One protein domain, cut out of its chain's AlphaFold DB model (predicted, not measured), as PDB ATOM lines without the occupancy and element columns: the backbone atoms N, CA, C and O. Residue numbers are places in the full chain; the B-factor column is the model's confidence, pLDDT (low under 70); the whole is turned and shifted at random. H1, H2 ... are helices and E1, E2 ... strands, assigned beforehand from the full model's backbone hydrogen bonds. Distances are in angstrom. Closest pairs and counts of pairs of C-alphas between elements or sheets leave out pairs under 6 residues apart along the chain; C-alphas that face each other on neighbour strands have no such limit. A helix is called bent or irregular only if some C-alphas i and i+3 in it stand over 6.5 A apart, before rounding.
ATOM      1  N   VAL A  66     188.561 -76.473  22.914       98.06
ATOM      2  CA  VAL A  66     187.815 -77.730  22.992       98.06
ATOM      3  C   VAL A  66     188.040 -78.514  21.699       98.06
ATOM      4  O   VAL A  66     187.956 -77.951  20.609       98.06
ATOM      5  N   HIS A  67     188.350 -79.807  21.807       97.69
ATOM      6  CA  HIS A  67     188.537 -80.669  20.639       97.69
ATOM      7  C   HIS A  67     188.233 -82.143  20.923       97.69
ATOM      8  O   HIS A  67     188.449 -82.648  22.029       97.69
ATOM      9  N   GLY A  68     187.806 -82.854  19.878       96.88
ATOM     10  CA  GLY A  68     187.493 -84.288  19.907       96.88
ATOM     11  C   GLY A  68     188.705 -85.227  19.938       96.88
ATOM     12  O   GLY A  68     188.528 -86.438  19.997       96.88
ATOM     13  N   GLY A  69     189.930 -84.695  19.899       96.12
ATOM     14  CA  GLY A  69     191.175 -85.473  19.867       96.12
ATOM     15  C   GLY A  69     192.010 -85.118  18.640       96.12
ATOM     16  O   GLY A  69     191.811 -84.053  18.056       96.12
ATOM     17  N   LEU A  70     192.949 -85.990  18.265       95.69
ATOM     18  CA  LEU A  70     193.894 -85.726  17.173       95.69
ATOM     19  C   LEU A  70     193.201 -85.375  15.851       95.69
ATOM     20  O   LEU A  70     193.536 -84.355  15.255       95.69
ATOM     21  N   ASP A  71     192.226 -86.180  15.424       95.06
ATOM     22  CA  ASP A  71     191.560 -86.024  14.122       95.06
ATOM     23  C   ASP A  71     190.887 -84.658  13.960       95.06
ATOM     24  O   ASP A  71     190.856 -84.098  12.868       95.06
ATOM     25  N   ASP A  72     190.411 -84.081  15.063       95.50
ATOM     26  CA  ASP A  72     189.801 -82.754  15.084       95.50
ATOM     27  C   ASP A  72     190.855 -81.629  14.993       95.50
ATOM     28  O   ASP A  72     190.563 -80.512  14.570       95.50
ATOM     29  N   LEU A  73     192.108 -81.889  15.374       96.38
ATOM     30  CA  LEU A  73     193.203 -80.917  15.292       96.38
ATOM     31  C   LEU A  73     194.004 -81.006  13.989       96.38
ATOM     32  O   LEU A  73     194.537 -79.984  13.556       96.38
ATOM     33  N   LEU A  74     194.079 -82.178  13.348       96.00
ATOM     34  CA  LEU A  74     194.853 -82.381  12.115       96.00
ATOM     35  C   LEU A  74     194.544 -81.353  11.007       96.00
ATOM     36  O   LEU A  74     195.496 -80.832  10.429       96.00
ATOM     37  N   PRO A  75     193.279 -80.967  10.732       95.38
ATOM     38  CA  PRO A  75     192.981 -79.958   9.710       95.38
ATOM     39  C   PRO A  75     193.504 -78.551  10.039       95.38
ATOM     40  O   PRO A  75     193.664 -77.711   9.147       95.38
ATOM     41  N   LEU A  76     193.746 -78.267  11.322       96.00
ATOM     42  CA  LEU A  76     194.185 -76.955  11.784       96.00
ATOM     43  C   LEU A  76     195.700 -76.778  11.687       96.00
ATOM     44  O   LEU A  76     196.155 -75.652  11.482       96.00
ATOM     45  N   VAL A  77     196.464 -77.864  11.830       96.56
ATOM     46  CA  VAL A  77     197.921 -77.815  11.991       96.56
ATOM     47  C   VAL A  77     198.688 -78.020  10.687       96.56
ATOM     48  O   VAL A  77     198.204 -78.666   9.761       96.56
ATOM     49  N   THR A  78     199.906 -77.483  10.607       93.19
ATOM     50  CA  THR A  78     200.751 -77.552   9.396       93.19
ATOM     51  C   THR A  78     201.936 -78.513   9.504       93.19
ATOM     52  O   THR A  78     202.576 -78.805   8.499       93.19
ATOM     53  N   ASN A  79     202.241 -79.020  10.702       95.12
ATOM     54  CA  ASN A  79     203.491 -79.732  10.995       95.12
ATOM     55  C   ASN A  79     203.325 -81.241  11.254       95.12
ATOM     56  O   ASN A  79     204.184 -81.846  11.897       95.12
ATOM     57  N   VAL A  80     202.230 -81.849  10.788       94.19
ATOM     58  CA  VAL A  80     201.970 -83.289  10.945       94.19
ATOM     59  C   VAL A  80     201.851 -83.939   9.574       94.19
ATOM     60  O   VAL A  80     200.938 -83.635   8.809       94.19
ATOM     61  N   ALA A  81     202.780 -84.841   9.265       90.12
ATOM     62  CA  ALA A  81     202.700 -85.662   8.063       90.12
ATOM     63  C   ALA A  81     201.595 -86.736   8.208       90.12
ATOM     64  O   ALA A  81     201.351 -87.204   9.325       90.12
ATOM     65  N   PRO A  82     200.930 -87.156   7.111       86.62
ATOM     66  CA  PRO A  82     199.816 -88.108   7.177       86.62
ATOM     67  C   PRO A  82     200.150 -89.455   7.840       86.62
ATOM     68  O   PRO A  82     199.311 -90.036   8.520       86.62
ATOM     69  N   ASP A  83     201.370 -89.953   7.654       87.94
ATOM     70  CA  ASP A  83     201.872 -91.201   8.238       87.94
ATOM     71  C   ASP A  83     202.240 -91.051   9.723       87.94
ATOM     72  O   ASP A  83     202.001 -91.958  10.520       87.94
ATOM     73  N   ALA A  84     202.748 -89.880  10.119       87.75
ATOM     74  CA  ALA A  84     203.113 -89.589  11.502       87.75
ATOM     75  C   ALA A  84     201.904 -89.580  12.454       87.75
ATOM     76  O   ALA A  84     202.062 -89.912  13.632       87.75
ATOM     77  N   ALA A  85     200.697 -89.260  11.966       88.31
ATOM     78  CA  ALA A  85     199.472 -89.200  12.774       88.31
ATOM     79  C   ALA A  85     199.184 -90.501  13.550       88.31
ATOM     80  O   ALA A  85     198.746 -90.453  14.696       88.31
ATOM     81  N   GLN A  86     199.516 -91.665  12.979       90.25
ATOM     82  CA  GLN A  86     199.298 -92.972  13.619       90.25
ATOM     83  C   GLN A  86     200.156 -93.181  14.875       90.25
ATOM     84  O   GLN A  86     199.855 -94.051  15.696       90.25
ATOM     85  N   SER A  87     201.221 -92.391  15.031       92.56
ATOM     86  CA  SER A  87     202.153 -92.442  16.160       92.56
ATOM     87  C   SER A  87     201.869 -91.391  17.238       92.56
ATOM     88  O   SER A  87     202.660 -91.252  18.167       92.56
ATOM     89  N   ILE A  88     200.764 -90.647  17.132       95.50
ATOM     90  CA  ILE A  88     200.413 -89.564  18.056       95.50
ATOM     91  C   ILE A  88     199.225 -89.978  18.924       95.50
ATOM     92  O   ILE A  88     198.168 -90.343  18.415       95.50
ATOM     93  N   ASP A  89     199.388 -89.846  20.239       94.38
ATOM     94  CA  ASP A  89     198.323 -90.017  21.220       94.38
ATOM     95  C   ASP A  89     197.904 -88.651  21.759       94.38
ATOM     96  O   ASP A  89     198.624 -87.993  22.517       94.38
ATOM     97  N   LEU A  90     196.713 -88.218  21.349       95.50
ATOM     98  CA  LEU A  90     196.137 -86.935  21.728       95.50
ATOM     99  C   LEU A  90     194.664 -87.140  22.079       95.50
ATOM    100  O   LEU A  90     193.793 -87.219  21.210       95.50
ATOM    101  N   ALA A  91     194.411 -87.259  23.380       94.88
ATOM    102  CA  ALA A  91     193.076 -87.460  23.921       94.88
ATOM    103  C   ALA A  91     192.199 -86.202  23.750       94.88
ATOM    104  O   ALA A  91     192.728 -85.089  23.687       94.88
ATOM    105  N   PRO A  92     190.862 -86.349  23.709       96.88
ATOM    106  CA  PRO A  92     189.951 -85.210  23.689       96.88
ATOM    107  C   PRO A  92     190.205 -84.235  24.848       96.88
ATOM    108  O   PRO A  92     190.473 -84.655  25.976       96.88
ATOM    109  N   TYR A  93     190.050 -82.937  24.585       97.62
ATOM    110  CA  TYR A  93     189.993 -81.908  25.622       97.62
ATOM    111  C   TYR A  93     188.591 -81.311  25.619       97.62
ATOM    112  O   TYR A  93     188.232 -80.526  24.744       97.62
ATOM    113  N   THR A  94     187.762 -81.774  26.552       97.56
ATOM    114  CA  THR A  94     186.327 -81.473  26.579       97.56
ATOM    115  C   THR A  94     186.041 -80.105  27.198       97.56
ATOM    116  O   THR A  94     186.865 -79.555  27.933       97.56
ATOM    117  N   ALA A  95     184.842 -79.572  26.951       97.88
ATOM    118  CA  ALA A  95     184.366 -78.347  27.594       97.88
ATOM    119  C   ALA A  95     184.391 -78.448  29.132       97.88
ATOM    120  O   ALA A  95     184.834 -77.517  29.805       97.88
ATOM    121  N   ASP A  96     184.011 -79.606  29.683       98.00
ATOM    122  CA  ASP A  96     184.069 -79.870  31.124       98.00
ATOM    123  C   ASP A  96     185.507 -79.842  31.651       98.00
ATOM    124  O   ASP A  96     185.778 -79.221  32.679       98.00
ATOM    125  N   ALA A  97     186.449 -80.471  30.937       97.50
ATOM    126  CA  ALA A  97     187.858 -80.466  31.319       97.50
ATOM    127  C   ALA A  97     188.439 -79.045  31.288       97.50
ATOM    128  O   ALA A  97     189.126 -78.635  32.225       97.50
ATOM    129  N   PHE A  98     188.115 -78.267  30.251       97.69
ATOM    130  CA  PHE A  98     188.587 -76.893  30.121       97.69
ATOM    131  C   PHE A  98     187.993 -75.975  31.199       97.69
ATOM    132  O   PHE A  98     188.723 -75.241  31.871       97.69
ATOM    133  N   THR A  99     186.687 -76.079  31.443       98.19
ATOM    134  CA  THR A  99     186.002 -75.361  32.526       98.19
ATOM    135  C   THR A  99     186.607 -75.707  33.883       98.19
ATOM    136  O   THR A  99     186.938 -74.812  34.666       98.19
ATOM    137  N   HIS A 100     186.807 -77.000  34.158       97.38
ATOM    138  CA  HIS A 100     187.393 -77.465  35.409       97.38
ATOM    139  C   HIS A 100     188.813 -76.922  35.598       97.38
ATOM    140  O   HIS A 100     189.123 -76.425  36.680       97.38
ATOM    141  N   ASP A 101     189.662 -76.936  34.570       96.75
ATOM    142  CA  ASP A 101     191.012 -76.380  34.661       96.75
ATOM    143  C   ASP A 101     191.008 -74.888  35.009       96.75
ATOM    144  O   ASP A 101     191.734 -74.475  35.919       96.75
ATOM    145  N   ILE A 102     190.171 -74.083  34.343       96.69
ATOM    146  CA  ILE A 102     190.062 -72.645  34.626       96.69
ATOM    147  C   ILE A 102     189.583 -72.416  36.063       96.69
ATOM    148  O   ILE A 102     190.186 -71.630  36.798       96.69
ATOM    149  N   MET A 103     188.521 -73.107  36.483       97.88
ATOM    150  CA  MET A 103     187.946 -72.938  37.818       97.88
ATOM    151  C   MET A 103     188.908 -73.394  38.912       97.88
ATOM    152  O   MET A 103     189.092 -72.687  39.904       97.88
ATOM    153  N   ARG A 104     189.577 -74.533  38.727       97.12
ATOM    154  CA  ARG A 104     190.566 -75.064  39.669       97.12
ATOM    155  C   ARG A 104     191.756 -74.117  39.816       97.12
ATOM    156  O   ARG A 104     192.127 -73.793  40.941       97.12
ATOM    157  N   LEU A 105     192.333 -73.643  38.708       95.44
ATOM    158  CA  LEU A 105     193.461 -72.699  38.729       95.44
ATOM    159  C   LEU A 105     193.065 -71.334  39.307       95.44
ATOM    160  O   LEU A 105     193.852 -70.708  40.014       95.44
ATOM    161  N   GLY A 106     191.834 -70.890  39.050       95.81
ATOM    162  CA  GLY A 106     191.270 -69.665  39.612       95.81
ATOM    163  C   GLY A 106     190.815 -69.781  41.071       95.81
ATOM    164  O   GLY A 106     190.359 -68.781  41.633       95.81
ATOM    165  N   ALA A 107     190.912 -70.969  41.686       96.88
ATOM    166  CA  ALA A 107     190.337 -71.289  42.996       96.88
ATOM    167  C   ALA A 107     188.839 -70.922  43.097       96.88
ATOM    168  O   ALA A 107     188.382 -70.382  44.102       96.88
ATOM    169  N   GLY A 108     188.089 -71.151  42.016       96.19
ATOM    170  CA  GLY A 108     186.655 -70.872  41.908       96.19
ATOM    171  C   GLY A 108     186.280 -69.392  41.782       96.19
ATOM    172  O   GLY A 108     185.101 -69.068  41.863       96.19
ATOM    173  N   ARG A 109     187.248 -68.480  41.602       97.44
ATOM    174  CA  ARG A 109     186.993 -67.024  41.569       97.44
ATOM    175  C   ARG A 109     186.657 -66.459  40.188       97.44
ATOM    176  O   ARG A 109     186.289 -65.292  40.091       97.44
ATOM    177  N   SER A 110     186.830 -67.241  39.127       97.44
ATOM    178  CA  SER A 110     186.517 -66.816  37.759       97.44
ATOM    179  C   SER A 110     185.002 -66.664  37.575       97.44
ATOM    180  O   SER A 110     184.256 -67.529  38.026       97.44
ATOM    181  N   ASP A 111     184.537 -65.605  36.896       97.94
ATOM    182  CA  ASP A 111     183.106 -65.440  36.578       97.94
ATOM    183  C   ASP A 111     182.651 -66.589  35.657       97.94
ATOM    184  O   ASP A 111     183.141 -66.676  34.523       97.94
ATOM    185  N   PRO A 112     181.712 -67.453  36.092       96.94
ATOM    186  CA  PRO A 112     181.283 -68.608  35.309       96.94
ATOM    187  C   PRO A 112     180.754 -68.257  33.920       96.94
ATOM    188  O   PRO A 112     180.932 -69.038  32.994       96.94
ATOM    189  N   ARG A 113     180.154 -67.074  33.737       98.00
ATOM    190  CA  ARG A 113     179.611 -66.655  32.434       98.00
ATOM    191  C   ARG A 113     180.720 -66.348  31.433       98.00
ATOM    192  O   ARG A 113     180.586 -66.667  30.258       98.00
ATOM    193  N   ILE A 114     181.820 -65.756  31.900       97.81
ATOM    194  CA  ILE A 114     182.996 -65.493  31.062       97.81
ATOM    195  C   ILE A 114     183.702 -66.808  30.737       97.81
ATOM    196  O   ILE A 114     184.087 -67.020  29.591       97.81
ATOM    197  N   VAL A 115     183.833 -67.708  31.719       98.38
ATOM    198  CA  VAL A 115     184.402 -69.046  31.489       98.38
ATOM    199  C   VAL A 115     183.597 -69.795  30.431       98.38
ATOM    200  O   VAL A 115     184.187 -70.279  29.471       98.38
ATOM    201  N   GLN A 116     182.267 -69.813  30.557       98.12
ATOM    202  CA  GLN A 116     181.381 -70.454  29.589       98.12
ATOM    203  C   GLN A 116     181.571 -69.877  28.180       98.12
ATOM    204  O   GLN A 116     181.805 -70.627  27.240       98.12
ATOM    205  N   ALA A 117     181.561 -68.544  28.039       98.06
ATOM    206  CA  ALA A 117     181.747 -67.888  26.745       98.06
ATOM    207  C   ALA A 117     183.101 -68.226  26.094       98.06
ATOM    208  O   ALA A 117     183.168 -68.448  24.886       98.06
ATOM    209  N   VAL A 118     184.177 -68.290  26.887       97.75
ATOM    210  CA  VAL A 118     185.507 -68.687  26.400       97.75
ATOM    211  C   VAL A 118     185.518 -70.148  25.966       97.75
ATOM    212  O   VAL A 118     186.040 -70.448  24.897       97.75
ATOM    213  N   VAL A 119     184.978 -71.055  26.782       98.19
ATOM    214  CA  VAL A 119     185.029 -72.500  26.525       98.19
ATOM    215  C   VAL A 119     184.176 -72.866  25.312       98.19
ATOM    216  O   VAL A 119     184.704 -73.486  24.385       98.19
ATOM    217  N   ASP A 120     182.921 -72.418  25.271       97.56
ATOM    218  CA  ASP A 120     181.979 -72.728  24.189       97.56
ATOM    219  C   ASP A 120     182.444 -72.164  22.849       97.56
ATOM    220  O   ASP A 120     182.380 -72.844  21.829       97.56
ATOM    221  N   GLY A 121     182.971 -70.935  22.850       97.38
ATOM    222  CA  GLY A 121     183.469 -70.285  21.639       97.38
ATOM    223  C   GLY A 121     184.880 -70.708  21.224       97.38
ATOM    224  O   GLY A 121     185.347 -70.300  20.163       97.38
ATOM    225  N   SER A 122     185.598 -71.492  22.039       97.69
ATOM    226  CA  SER A 122     187.037 -71.718  21.836       97.69
ATOM    227  C   SER A 122     187.374 -72.436  20.529       97.69
ATOM    228  O   SER A 122     188.410 -72.145  19.923       97.69
ATOM    229  N   ARG A 123     186.533 -73.379  20.087       96.81
ATOM    230  CA  ARG A 123     186.768 -74.144  18.855       96.81
ATOM    231  C   ARG A 123     186.537 -73.291  17.619       96.81
ATOM    232  O   ARG A 123     187.417 -73.219  16.761       96.81
ATOM    233  N   ASP A 124     185.415 -72.587  17.588       97.19
ATOM    234  CA  ASP A 124     185.061 -71.687  16.494       97.19
ATOM    235  C   ASP A 124     186.063 -70.535  16.380       97.19
ATOM    236  O   ASP A 124     186.505 -70.205  15.282       97.19
ATOM    237  N   ALA A 125     186.514 -69.978  17.510       97.88
ATOM    238  CA  ALA A 125     187.538 -68.936  17.521       97.88
ATOM    239  C   ALA A 125     188.873 -69.420  16.927       97.88
ATOM    240  O   ALA A 125     189.498 -68.699  16.148       97.88
ATOM    241  N   VAL A 126     189.314 -70.644  17.248       98.12
ATOM    242  CA  VAL A 126     190.535 -71.224  16.660       98.12
ATOM    243  C   VAL A 126     190.356 -71.521  15.170       98.12
ATOM    244  O   VAL A 126     191.258 -71.220  14.386       98.12
ATOM    245  N   GLY A 127     189.199 -72.051  14.764       97.94
ATOM    246  CA  GLY A 127     188.858 -72.244  13.353       97.94
ATOM    247  C   GLY A 127     188.907 -70.926  12.577       97.94
ATOM    248  O   GLY A 127     189.603 -70.820  11.568       97.94
ATOM    249  N   TRP A 128     188.289 -69.874  13.115       98.50
ATOM    250  CA  TRP A 128     188.320 -68.535  12.532       98.50
ATOM    251  C   TRP A 128     189.748 -67.972  12.450       98.50
ATOM    252  O   TRP A 128     190.153 -67.482  11.397       98.50
ATOM    253  N   LEU A 129     190.575 -68.112  13.492       98.56
ATOM    254  CA  LEU A 129     191.992 -67.719  13.435       98.56
ATOM    255  C   LEU A 129     192.757 -68.465  12.328       98.56
ATOM    256  O   LEU A 129     193.576 -67.878  11.618       98.56
ATOM    257  N   ARG A 130     192.480 -69.755  12.140       98.00
ATOM    258  CA  ARG A 130     193.112 -70.581  11.106       98.00
ATOM    259  C   ARG A 130     192.643 -70.217   9.692       98.00
ATOM    260  O   ARG A 130     193.440 -70.246   8.751       98.00
ATOM    261  N   GLU A 131     191.370 -69.899   9.512       97.94
ATOM    262  CA  GLU A 131     190.770 -69.657   8.194       97.94
ATOM    263  C   GLU A 131     190.853 -68.193   7.762       97.94
ATOM    264  O   GLU A 131     191.324 -67.899   6.660       97.94
ATOM    265  N   ARG A 132     190.434 -67.273   8.636       98.06
ATOM    266  CA  ARG A 132     190.332 -65.835   8.364       98.06
ATOM    267  C   ARG A 132     191.644 -65.094   8.581       98.06
ATOM    268  O   ARG A 132     191.969 -64.201   7.797       98.06
ATOM    269  N   VAL A 133     192.374 -65.448   9.639       98.50
ATOM    270  CA  VAL A 133     193.644 -64.795  10.012       98.50
ATOM    271  C   VAL A 133     194.857 -65.552   9.464       98.50
ATOM    272  O   VAL A 133     195.938 -64.986   9.359       98.50
ATOM    273  N   ARG A 134     194.676 -66.814   9.049       98.38
ATOM    274  CA  ARG A 134     195.748 -67.699   8.558       98.38
ATOM    275  C   ARG A 134     196.845 -67.939   9.597       98.38
ATOM    276  O   ARG A 134     198.014 -68.068   9.246       98.38
ATOM    277  N   VAL A 135     196.471 -68.026  10.876       98.31
ATOM    278  CA  VAL A 135     197.415 -68.382  11.943       98.31
ATOM    279  C   VAL A 135     198.001 -69.780  11.668       98.31
ATOM    280  O   VAL A 135     197.227 -70.731  11.508       98.31
ATOM    281  N   PRO A 136     199.342 -69.928  11.618       96.88
ATOM    282  CA  PRO A 136     200.004 -71.201  11.345       96.88
ATOM    283  C   PRO A 136     200.043 -72.053  12.615       96.88
ATOM    284  O   PRO A 136     201.038 -72.089  13.344       96.88
ATOM    285  N   PHE A 137     198.920 -72.694  12.935       98.12
ATOM    286  CA  PHE A 137     198.868 -73.597  14.077       98.12
ATOM    287  C   PHE A 137     199.735 -74.839  13.838       98.12
ATOM    288  O   PHE A 137     199.832 -75.363  12.730       98.12
ATOM    289  N   ILE A 138     200.350 -75.324  14.909       97.31
ATOM    290  CA  ILE A 138     201.202 -76.508  14.952       97.31
ATOM    291  C   ILE A 138     200.899 -77.322  16.210       97.31
ATOM    292  O   ILE A 138     200.471 -76.772  17.230       97.31
ATOM    293  N   LEU A 139     201.195 -78.621  16.176       96.62
ATOM    294  CA  LEU A 139     201.294 -79.416  17.396       96.62
ATOM    295  C   LEU A 139     202.641 -79.137  18.096       96.62
ATOM    296  O   LEU A 139     203.696 -79.268  17.462       96.62
ATOM    297  N   PRO A 140     202.655 -78.768  19.392       94.31
ATOM    298  CA  PRO A 140     203.872 -78.403  20.120       94.31
ATOM    299  C   PRO A 140     204.673 -79.618  20.627       94.31
ATOM    300  O   PRO A 140     204.897 -79.760  21.833       94.31
ATOM    301  N   PHE A 141     205.166 -80.471  19.721       91.94
ATOM    302  CA  PHE A 141     205.912 -81.696  20.063       91.94
ATOM    303  C   PHE A 141     207.062 -81.473  21.060       91.94
ATOM    304  O   PHE A 141     207.266 -82.271  21.964       91.94
ATOM    305  N   HIS A 142     207.794 -80.360  20.949       84.12
ATOM    306  CA  HIS A 142     208.970 -80.086  21.788       84.12
ATOM    307  C   HIS A 142     208.657 -79.535  23.186       84.12
ATOM    308  O   HIS A 142     209.576 -79.329  23.976       84.12
ATOM    309  N   ARG A 143     207.392 -79.217  23.482       82.00
ATOM    310  CA  ARG A 143     206.998 -78.586  24.754       82.00
ATOM    311  C   ARG A 143     205.878 -79.317  25.477       82.00
ATOM    312  O   ARG A 143     205.829 -79.248  26.698       82.00
ATOM    313  N   GLN A 144     205.008 -80.001  24.736       89.50
ATOM    314  CA  GLN A 144     203.788 -80.588  25.283       89.50
ATOM    315  C   GLN A 144     203.577 -82.059  24.905       89.50
ATOM    316  O   GLN A 144     202.489 -82.586  25.128       89.50
ATOM    317  N   ALA A 145     204.604 -82.724  24.370       89.62
ATOM    318  CA  ALA A 145     204.582 -84.156  24.102       89.62
ATOM    319  C   ALA A 145     205.835 -84.852  24.647       89.62
ATOM    320  O   ALA A 145     206.912 -84.257  24.716       89.62
ATOM    321  N   TYR A 146     205.676 -86.119  25.022       89.19
ATOM    322  CA  TYR A 146     206.772 -87.024  25.366       89.19
ATOM    323  C   TYR A 146     206.698 -88.279  24.501       89.19
ATOM    324  O   TYR A 146     205.606 -88.732  24.161       89.19
ATOM    325  N   LEU A 147     207.857 -88.864  24.195       91.19
ATOM    326  CA  LEU A 147     207.923 -90.165  23.543       91.19
ATOM    327  C   LEU A 147     207.734 -91.267  24.593       91.19
ATOM    328  O   LEU A 147     208.587 -91.441  25.462       91.19
ATOM    329  N   VAL A 148     206.632 -92.008  24.504       91.31
ATOM    330  CA  VAL A 148     206.303 -93.142  25.377       91.31
ATOM    331  C   VAL A 148     206.018 -94.340  24.483       91.31
ATOM    332  O   VAL A 148     205.166 -94.258  23.606       91.31
ATOM    333  N   ASP A 149     206.784 -95.420  24.642       91.19
ATOM    334  CA  ASP A 149     206.648 -96.651  23.847       91.19
ATOM    335  C   ASP A 149     206.604 -96.412  22.322       91.19
ATOM    336  O   ASP A 149     205.860 -97.047  21.578       91.19
ATOM    337  N   GLY A 150     207.414 -95.458  21.847       89.94
ATOM    338  CA  GLY A 150     207.499 -95.093  20.429       89.94
ATOM    339  C   GLY A 150     206.378 -94.177  19.924       89.94
ATOM    340  O   GLY A 150     206.335 -93.895  18.728       89.94
ATOM    341  N   ARG A 151     205.499 -93.687  20.808       92.62
ATOM    342  CA  ARG A 151     204.372 -92.802  20.482       92.62
ATOM    343  C   ARG A 151     204.542 -91.424  21.113       92.62
ATOM    344  O   ARG A 151     205.054 -91.300  22.223       92.62
ATOM    345  N   GLN A 152     204.122 -90.380  20.407       93.88
ATOM    346  CA  GLN A 152     204.117 -89.004  20.902       93.88
ATOM    347  C   GLN A 152     202.849 -88.760  21.720       93.88
ATOM    348  O   GLN A 152     201.769 -88.614  21.151       93.88
ATOM    349  N   VAL A 153     202.974 -88.698  23.044       93.00
ATOM    350  CA  VAL A 153     201.837 -88.550  23.963       93.00
ATOM    351  C   VAL A 153     201.712 -87.103  24.430       93.00
ATOM    352  O   VAL A 153     202.607 -86.582  25.102       93.00
ATOM    353  N   PHE A 154     200.591 -86.461  24.096       93.56
ATOM    354  CA  PHE A 154     200.272 -85.091  24.504       93.56
ATOM    355  C   PHE A 154     199.586 -85.043  25.873       93.56
ATOM    356  O   PHE A 154     198.806 -85.925  26.226       93.56
ATOM    357  N   TRP A 155     199.838 -83.980  26.645       87.00
ATOM    358  CA  TRP A 155     199.283 -83.836  27.995       87.00
ATOM    359  C   TRP A 155     198.846 -82.406  28.336       87.00
ATOM    360  O   TRP A 155     199.310 -81.413  27.771       87.00
ATOM    361  N   GLY A 156     197.960 -82.295  29.327       84.94
ATOM    362  CA  GLY A 156     197.606 -81.017  29.947       84.94
ATOM    363  C   GLY A 156     196.702 -80.107  29.113       84.94
ATOM    364  O   GLY A 156     196.598 -78.933  29.456       84.94
ATOM    365  N   GLY A 157     196.066 -80.606  28.044       86.06
ATOM    366  CA  GLY A 157     195.067 -79.875  27.244       86.06
ATOM    367  C   GLY A 157     195.613 -78.692  26.434       86.06
ATOM    368  O   GLY A 157     194.846 -77.844  25.988       86.06
ATOM    369  N   LEU A 158     196.937 -78.594  26.278       89.56
ATOM    370  CA  LEU A 158     197.610 -77.524  25.539       89.56
ATOM    371  C   LEU A 158     198.114 -78.049  24.189       89.56
ATOM    372  O   LEU A 158     199.311 -78.161  23.939       89.56
ATOM    373  N   SER A 159     197.169 -78.430  23.337       93.00
ATOM    374  CA  SER A 159     197.436 -79.224  22.135       93.00
ATOM    375  C   SER A 159     197.838 -78.401  20.909       93.00
ATOM    376  O   SER A 159     198.298 -78.970  19.926       93.00
TER     377      SER A 159
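Overview. This is residues 66 to 159 of the 249 residues of the protein "Mannitol dehydrogenase" of Ganoderma boninense (UniProt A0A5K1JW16). Picture an open, flattish frame: the small strand hairpin E1-E2 stands at one end, with the short helices H2 and H5 next to it, and H3 and the arm H4a make a V at the opposite end. The bent helix H4 runs along one side of the frame, and short H1 lies in from its edges, nearest of the elements to the mean of the C-alphas. The link from H2 to H3 runs from the strand end to the V, with residues 88 to 89 paired to E2. The printed part has 94 residues with five named helices and two named strands, in the order H1, H2, H3, H4, H5, E1, E2; the sheet has the order E1 - E2, antiparallel, and the class is mostly helix. It is only just compact, close to loose, with a radius of gyration of the C-alphas of 14.5 A, and its C-alphas span 42 by 34 by 19 A.

Along the chain. Begin at the sheet. Find C-alpha 145 at (204.582, -84.156, 24.102); from there strand E1, residues 145 to 148, runs 9.2 A, and strand E2, residues 151 to 154, runs 9.6 A. Just before E1 look for H5, residues 141 to 144. H2 is residues 84 to 87 and H1 is residues 70 to 73; C-alpha 70 is at (193.894, -85.726, 17.173). H3, residues 95 to 105, measures 15.4 A from first to last C-alpha. H4, residues 112 to 131, was assigned as one helix by its hydrogen bonds but is bent, with C-alphas 120 and 123 at 7.3 A. Its arm H4a, residues 112 to 120, is 11.9 A long, and its arm H4b, residues 123 to 131, is 12.2 A long and ends at C-alpha 131 (190.770, -69.657, 8.194).

Arrangement. Look first at the hairpin E1 and E2, antiparallel with 144 degrees between their directions. C-alphas 145 and 154 face each other at 4.4 A; N 146 and O 153 are within hydrogen-bond range at 3.1 A, and N 148 and O 151 at 2.9 A. Outside the named strands, residues 88 to 89 pair with residues 152 to 153 of E2, parallel. The closest C-alphas of H2 and E2 are those of Ser 87 and Arg 151, 4.9 A apart; those of H5 and E2 are Gln 144 and Phe 154, 5.8 A apart. H1 and H2 are close but not clearly touching, with Leu 70 and Ala 85 the closest C-alphas at 7.9 A. Now go to the other end, where H3 and H4a form a helical hairpin. They touch, closest at the C-alphas of Ala 95 and Val 119, 6.0 A, and run opposite ways at a steep tilt of 44 degrees. H4a and H4b stand at a steep tilt of 47 degrees. H4b is apart from H3, from H5 and from both strands. In H3, H4a and H4b every O i to N i+4 pair is within hydrogen-bond range; H1, H2 and H5 are too short for such a pair, and their single O i to N i+3 pair is within range in H1 and H2 but not in H5.

Size, cuts and confidence. The two C-alphas farthest apart are those of Asp 83 and Arg 109, 43.8 A, while those of Val 66 and Ser 159, the first and last printed, are 9.8 A apart. The printed part has no cut. The links from H5 to E1 and from E1 to E2 are tight, the other four are short, and no link is long. The mean pLDDT of the printed part is 94.9, and no printed residue is under 70.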